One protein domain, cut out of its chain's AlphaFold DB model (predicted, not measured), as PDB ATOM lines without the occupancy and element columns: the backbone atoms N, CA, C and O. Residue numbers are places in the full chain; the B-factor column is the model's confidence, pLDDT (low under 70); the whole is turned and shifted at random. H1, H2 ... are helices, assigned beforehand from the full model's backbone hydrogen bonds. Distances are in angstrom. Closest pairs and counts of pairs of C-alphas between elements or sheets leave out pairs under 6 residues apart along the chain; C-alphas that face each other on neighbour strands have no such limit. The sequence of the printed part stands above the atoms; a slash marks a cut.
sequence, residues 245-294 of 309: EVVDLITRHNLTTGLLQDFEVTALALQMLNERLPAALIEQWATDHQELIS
ATOM      1  N   GLU A 245     -53.693  49.297 -28.968       77.50
ATOM      2  CA  GLU A 245     -52.814  50.284 -29.623       77.50
ATOM      3  C   GLU A 245     -51.508  49.649 -30.159       77.50
ATOM      4  O   GLU A 245     -51.006  50.056 -31.209       77.50
ATOM      5  N   VAL A 246     -50.954  48.656 -29.450       79.50
ATOM      6  CA  VAL A 246     -49.764  47.905 -29.889       79.50
ATOM      7  C   VAL A 246     -50.105  46.973 -31.054       79.50
ATOM      8  O   VAL A 246     -49.364  46.942 -32.036       79.50
ATOM      9  N   VAL A 247     -51.244  46.275 -30.996       82.94
ATOM     10  CA  VAL A 247     -51.758  45.450 -32.104       82.94
ATOM     11  C   VAL A 247     -51.969  46.295 -33.360       82.94
ATOM     12  O   VAL A 247     -51.539  45.905 -34.447       82.94
ATOM     13  N   ASP A 248     -52.555  47.483 -33.219       81.62
ATOM     14  CA  ASP A 248     -52.782  48.410 -34.325       81.62
ATOM     15  C   ASP A 248     -51.459  48.884 -34.935       81.62
ATOM     16  O   ASP A 248     -51.366  49.046 -36.150       81.62
ATOM     17  N   LEU A 249     -50.422  49.100 -34.118       80.38
ATOM     18  CA  LEU A 249     -49.087  49.466 -34.593       80.38
ATOM     19  C   LEU A 249     -48.444  48.319 -35.385       80.38
ATOM     20  O   LEU A 249     -47.968  48.544 -36.499       80.38
ATOM     21  N   ILE A 250     -48.463  47.102 -34.838       86.69
ATOM     22  CA  ILE A 250     -47.938  45.890 -35.486       86.69
ATOM     23  C   ILE A 250     -48.634  45.671 -36.832       86.69
ATOM     24  O   ILE A 250     -47.974  45.469 -37.853       86.69
ATOM     25  N   THR A 251     -49.961  45.793 -36.842       85.81
ATOM     26  CA  THR A 251     -50.788  45.610 -38.037       85.81
ATOM     27  C   THR A 251     -50.528  46.710 -39.061       85.81
ATOM     28  O   THR A 251     -50.293  46.417 -40.227       85.81
ATOM     29  N   ARG A 252     -50.492  47.984 -38.640       85.31
ATOM     30  CA  ARG A 252     -50.229  49.132 -39.526       85.31
ATOM     31  C   ARG A 252     -48.877  49.033 -40.227       85.31
ATOM     32  O   ARG A 252     -48.742  49.509 -41.350       85.31
ATOM     33  N   HIS A 253     -47.887  48.444 -39.565       86.69
ATOM     34  CA  HIS A 253     -46.554  48.237 -40.123       86.69
ATOM     35  C   HIS A 253     -46.369  46.857 -40.775       86.69
ATOM     36  O   HIS A 253     -45.246  46.519 -41.136       86.69
ATOM     37  N   ASN A 254     -47.445  46.081 -40.966       82.94
ATOM     38  CA  ASN A 254     -47.431  44.740 -41.565       82.94
ATOM     39  C   ASN A 254     -46.434  43.773 -40.899       82.94
ATOM     40  O   ASN A 254     -45.878  42.890 -41.548       82.94
ATOM     41  N   LEU A 255     -46.204  43.930 -39.594       81.56
ATOM     42  CA  LEU A 255     -45.234  43.125 -38.849       81.56
ATOM     43  C   LEU A 255     -45.809  41.767 -38.422       81.56
ATOM     44  O   LEU A 255     -45.048  40.873 -38.071       81.56
ATOM     45  N   THR A 256     -47.131  41.583 -38.485       79.75
ATOM     46  CA  THR A 256     -47.833  40.377 -38.014       79.75
ATOM     47  C   THR A 256     -47.265  39.084 -38.600       79.75
ATOM     48  O   THR A 256     -47.020  38.134 -37.864       79.75
ATOM     49  N   THR A 257     -47.018  39.054 -39.912       77.62
ATOM     50  CA  THR A 257     -46.498  37.862 -40.595       77.62
ATOM     51  C   THR A 257     -45.066  37.543 -40.166       77.62
ATOM     52  O   THR A 257     -44.765  36.389 -39.880       77.62
ATOM     53  N   GLY A 258     -44.206  38.561 -40.050       75.50
ATOM     54  CA  GLY A 258     -42.811  38.384 -39.630       75.50
ATOM     55  C   GLY A 258     -42.672  37.946 -38.170       75.50
ATOM     56  O   GLY A 258     -41.807  37.137 -37.856       75.50
ATOM     57  N   LEU A 259     -43.569  38.409 -37.290       82.56
ATOM     58  CA  LEU A 259     -43.577  38.000 -35.879       82.56
ATOM     59  C   LEU A 259     -43.868  36.502 -35.690       82.56
ATOM     60  O   LEU A 259     -43.385  35.904 -34.732       82.56
ATOM     61  N   LEU A 260     -44.673  35.910 -36.580       77.31
ATOM     62  CA  LEU A 260     -45.102  34.511 -36.484       77.31
ATOM     63  C   LEU A 260     -44.243  33.553 -37.314       77.31
ATOM     64  O   LEU A 260     -44.051  32.415 -36.899       77.31
ATOM     65  N   GLN A 261     -43.743  33.986 -38.476       80.50
ATOM     66  CA  GLN A 261     -42.883  33.149 -39.321       80.50
ATOM     67  C   GLN A 261     -41.497  32.956 -38.704       80.50
ATOM     68  O   GLN A 261     -41.000  31.835 -38.681       80.50
ATOM     69  N   ASP A 262     -40.928  34.021 -38.135       84.12
ATOM     70  CA  ASP A 262     -39.591  34.014 -37.546       84.12
ATOM     71  C   ASP A 262     -39.674  34.264 -36.032       84.12
ATOM     72  O   ASP A 262     -39.141  35.243 -35.497       84.12
ATOM     73  N   PHE A 263     -40.391  33.391 -35.314       84.56
ATOM     74  CA  PHE A 263     -40.612  33.553 -33.871       84.56
ATOM     75  C   PHE A 263     -39.296  33.553 -33.070       84.56
ATOM     76  O   PHE A 263     -39.195  34.267 -32.075       84.56
ATOM     77  N   GLU A 264     -38.266  32.828 -33.519       86.25
ATOM     78  CA  GLU A 264     -36.931  32.833 -32.900       86.25
ATOM     79  C   GLU A 264     -36.243  34.197 -33.043       86.25
ATOM     80  O   GLU A 264     -35.713  34.744 -32.072       86.25
ATOM     81  N   VAL A 265     -36.305  34.791 -34.240       84.75
ATOM     82  CA  VAL A 265     -35.769  36.135 -34.513       84.75
ATOM     83  C   VAL A 265     -36.548  37.181 -33.723       84.75
ATOM     84  O   VAL A 265     -35.962  38.113 -33.175       84.75
ATOM     85  N   THR A 266     -37.863  37.003 -33.604       88.56
ATOM     86  CA  THR A 266     -38.730  37.857 -32.790       88.56
ATOM     87  C   THR A 266     -38.370  37.766 -31.309       88.56
ATOM     88  O   THR A 266     -38.202  38.798 -30.661       88.56
ATOM     89  N   ALA A 267     -38.190  36.559 -30.772       86.94
ATOM     90  CA  ALA A 267     -37.773  36.348 -29.389       86.94
ATOM     91  C   ALA A 267     -36.407  36.998 -29.112       86.94
ATOM     92  O   ALA A 267     -36.259  37.725 -28.125       86.94
ATOM     93  N   LEU A 268     -35.443  36.827 -30.023       86.44
ATOM     94  CA  LEU A 268     -34.136  37.475 -29.938       86.44
ATOM     95  C   LEU A 268     -34.255  39.002 -29.993       86.44
ATOM     96  O   LEU A 268     -33.648  39.689 -29.175       86.44
ATOM     97  N   ALA A 269     -35.059  39.551 -30.904       84.81
ATOM     98  CA  ALA A 269     -35.277  40.990 -31.012       84.81
ATOM     99  C   ALA A 269     -35.894  41.570 -29.728       84.81
ATOM    100  O   ALA A 269     -35.444  42.607 -29.242       84.81
ATOM    101  N   LEU A 270     -36.876  40.885 -29.132       87.81
ATOM    102  CA  LEU A 270     -37.468  41.274 -27.849       87.81
ATOM    103  C   LEU A 270     -36.441  41.224 -26.706       87.81
ATOM    104  O   LEU A 270     -36.407  42.140 -25.882       87.81
ATOM    105  N   GLN A 271     -35.562  40.219 -26.684       86.94
ATOM    106  CA  GLN A 271     -34.462  40.131 -25.720       86.94
ATOM    107  C   GLN A 271     -33.401  41.224 -25.934       86.94
ATOM    108  O   GLN A 271     -32.893  41.783 -24.964       86.94
ATOM    109  N   MET A 272     -33.077  41.570 -27.183       78.62
ATOM    110  CA  MET A 272     -32.151  42.661 -27.513       78.62
ATOM    111  C   MET A 272     -32.715  44.029 -27.121       78.62
ATOM    112  O   MET A 272     -31.963  44.905 -26.696       78.62
ATOM    113  N   LEU A 273     -34.034  44.220 -27.245       76.94
ATOM    114  CA  LEU A 273     -34.714  45.424 -26.769       76.94
ATOM    115  C   LEU A 273     -34.629  45.543 -25.245       76.94
ATOM    116  O   LEU A 273     -34.423  46.641 -24.722       76.94
ATOM    117  N   ASN A 274     -34.799  44.430 -24.529       73.12
ATOM    118  CA  ASN A 274     -34.617  44.364 -23.085       73.12
ATOM    119  C   ASN A 274     -34.362  42.917 -22.631       73.12
ATOM    120  O   ASN A 274     -35.241  42.063 -22.737       73.12
ATOM    121  N   GLU A 275     -33.195  42.673 -22.026       82.69
ATOM    122  CA  GLU A 275     -32.753  41.335 -21.598       82.69
ATOM    123  C   GLU A 275     -33.722  40.635 -20.627       82.69
ATOM    124  O   GLU A 275     -33.709  39.413 -20.518       82.69
ATOM    125  N   ARG A 276     -34.559  41.392 -19.904       73.25
ATOM    126  CA  ARG A 276     -35.518  40.863 -18.918       73.25
ATOM    127  C   ARG A 276     -36.937  40.716 -19.448       73.25
ATOM    128  O   ARG A 276     -37.779  40.154 -18.751       73.25
ATOM    129  N   LEU A 277     -37.215  41.222 -20.647       79.50
ATOM    130  CA  LEU A 277     -38.546  41.152 -21.239       79.50
ATOM    131  C   LEU A 277     -39.036  39.706 -21.422       79.50
ATOM    132  O   LEU A 277     -40.188  39.464 -21.074       79.50
ATOM    133  N   PRO A 278     -38.206  38.730 -21.854       87.00
ATOM    134  CA  PRO A 278     -38.658  37.345 -21.966       87.00
ATOM    135  C   PRO A 278     -39.185  36.774 -20.643       87.00
ATOM    136  O   PRO A 278     -40.291  36.247 -20.603       87.00
ATOM    137  N   ALA A 279     -38.443  36.949 -19.543       79.00
ATOM    138  CA  ALA A 279     -38.856  36.461 -18.227       79.00
ATOM    139  C   ALA A 279     -40.161  37.120 -17.752       79.00
ATOM    140  O   ALA A 279     -41.070  36.430 -17.303       79.00
ATOM    141  N   ALA A 280     -40.290  38.440 -17.926       75.12
ATOM    142  CA  ALA A 280     -41.499  39.168 -17.545       75.12
ATOM    143  C   ALA A 280     -42.736  38.751 -18.365       75.12
ATOM    144  O   ALA A 280     -43.837  38.693 -17.824       75.12
ATOM    145  N   LEU A 281     -42.569  38.457 -19.661       85.00
ATOM    146  CA  LEU A 281     -43.657  37.956 -20.508       85.00
ATOM    147  C   LEU A 281     -44.085  36.546 -20.094       85.00
ATOM    148  O   LEU A 281     -45.280  36.290 -19.994       85.00
ATOM    149  N   ILE A 282     -43.127  35.662 -19.798       83.12
ATOM    150  CA  ILE A 282     -43.407  34.308 -19.305       83.12
ATOM    151  C   ILE A 282     -44.168  34.368 -17.977       83.12
ATOM    152  O   ILE A 282     -45.186  33.700 -17.847       83.12
ATOM    153  N   GLU A 283     -43.725  35.183 -17.017       74.56
ATOM    154  CA  GLU A 283     -44.421  35.362 -15.732       74.56
ATOM    155  C   GLU A 283     -45.849  35.891 -15.921       74.56
ATOM    156  O   GLU A 283     -46.788  35.388 -15.300       74.56
ATOM    157  N   GLN A 284     -46.033  36.872 -16.811       78.19
ATOM    158  CA  GLN A 284     -47.356  37.417 -17.105       78.19
ATOM    159  C   GLN A 284     -48.267  36.361 -17.746       78.19
ATOM    160  O   GLN A 284     -49.403  36.193 -17.308       78.19
ATOM    161  N   TRP A 285     -47.778  35.622 -18.745       81.12
ATOM    162  CA  TRP A 285     -48.548  34.574 -19.416       81.12
ATOM    163  C   TRP A 285     -48.770  33.339 -18.553       81.12
ATOM    164  O   TRP A 285     -49.764  32.655 -18.749       81.12
ATOM    165  N   ALA A 286     -47.911  33.060 -17.572       73.50
ATOM    166  CA  ALA A 286     -48.102  31.946 -16.645       73.50
ATOM    167  C   ALA A 286     -49.376  32.075 -15.815       73.50
ATOM    168  O   ALA A 286     -49.921  31.061 -15.392       73.50
ATOM    169  N   THR A 287     -49.864  33.302 -15.619       68.75
ATOM    170  CA  THR A 287     -51.136  33.541 -14.931       68.75
ATOM    171  C   THR A 287     -52.324  33.089 -15.787       68.75
ATOM    172  O   THR A 287     -53.238  32.456 -15.268       68.75
ATOM    173  N   ASP A 288     -52.283  33.353 -17.096       68.31
ATOM    174  CA  ASP A 288     -53.416  33.133 -18.011       68.31
ATOM    175  C   ASP A 288     -53.324  31.799 -18.789       68.31
ATOM    176  O   ASP A 288     -54.321  31.281 -19.289       68.31
ATOM    177  N   HIS A 289     -52.123  31.222 -18.893       77.50
ATOM    178  CA  HIS A 289     -51.790  30.051 -19.714       77.50
ATOM    179  C   HIS A 289     -50.961  29.012 -18.939       77.50
ATOM    180  O   HIS A 289     -50.046  28.390 -19.484       77.50
ATOM    181  N   GLN A 290     -51.269  28.822 -17.656       74.75
ATOM    182  CA  GLN A 290     -50.514  27.949 -16.751       74.75
ATOM    183  C   GLN A 290     -50.342  26.512 -17.282       74.75
ATOM    184  O   GLN A 290     -49.251  25.947 -17.175       74.75
ATOM    185  N   GLU A 291     -51.393  25.930 -17.870       81.06
ATOM    186  CA  GLU A 291     -51.365  24.573 -18.438       81.06
ATOM    187  C   GLU A 291     -50.388  24.481 -19.617       81.06
ATOM    188  O   GLU A 291     -49.494  23.640 -19.613       81.06
ATOM    189  N   LEU A 292     -50.464  25.426 -20.561       79.81
ATOM    190  CA  LEU A 292     -49.565  25.485 -21.717       79.81
ATOM    191  C   LEU A 292     -48.094  25.600 -21.296       79.81
ATOM    192  O   LEU A 292     -47.233  24.927 -21.859       79.81
ATOM    193  N   ILE A 293     -47.789  26.453 -20.312       82.00
ATOM    194  CA  ILE A 293     -46.412  26.619 -19.830       82.00
ATOM    195  C   ILE A 293     -45.923  25.351 -19.130       82.00
ATOM    196  O   ILE A 293     -44.772  24.958 -19.322       82.00
ATOM    197  N   SER A 294     -46.787  24.697 -18.354       82.19
ATOM    198  CA  SER A 294     -46.456  23.442 -17.674       82.19
ATOM    199  C   SER A 294     -46.164  22.323 -18.677       82.19
ATOM    200  O   SER A 294     -45.159  21.627 -18.540       82.19
TER     201      SER A 294
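What this domain is: This is residues 245 to 294 of the 309 residues of an uncharacterized protein of Bradyrhizobium diazoefficiens (UniProt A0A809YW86). The printed part is an open V of short helices: H1, H2 and H3 make one arm, H4 and H5 the other, joined at residues 274 to 276. It has 50 residues, with five named helices in order H1 to H5 and no named strand: all helix. It is loose, with a radius of gyration of the C-alphas of 12.4 A, and spans 32 by 21 by 21 A.

How they stand to each other: H1, residues 245 to 252, is close to but not clearly touching H2, residues 256 to 261; their closest C-alphas, of Ile 250 and Thr 256, are 6.1 A apart. H2 is close to but not clearly touching H3, residues 263 to 273; the closest C-alphas, of Leu 259 and Thr 266, are 5.7 A apart. H4, residues 277 to 288, touches H3 with residues 277 to 278 alone, at a steep tilt of 62 degrees, opposite ways; the closest C-alphas, of Gln 271 and Leu 277, are 6.1 A apart. H5, residues 290 to 294, is close to but not clearly touching H4; the closest C-alphas, of Ala 286 and Ile 293, are 6.4 A apart. Every O i to N i+4 pair is within hydrogen-bond range in H1, H2, H3 and H5, and 6 of 8 in H4.

Where its parts are: H1 begins at C-alpha 245 (-52.814, 50.284, -29.623). H3 is 15.0 A long and H4 17.2 A. H5 ends at C-alpha 294 (-46.456, 23.442, -17.674).

The domain as a whole: The printed part has no cut, and its links are tight. Residues 287 to 288 have pLDDT under 70.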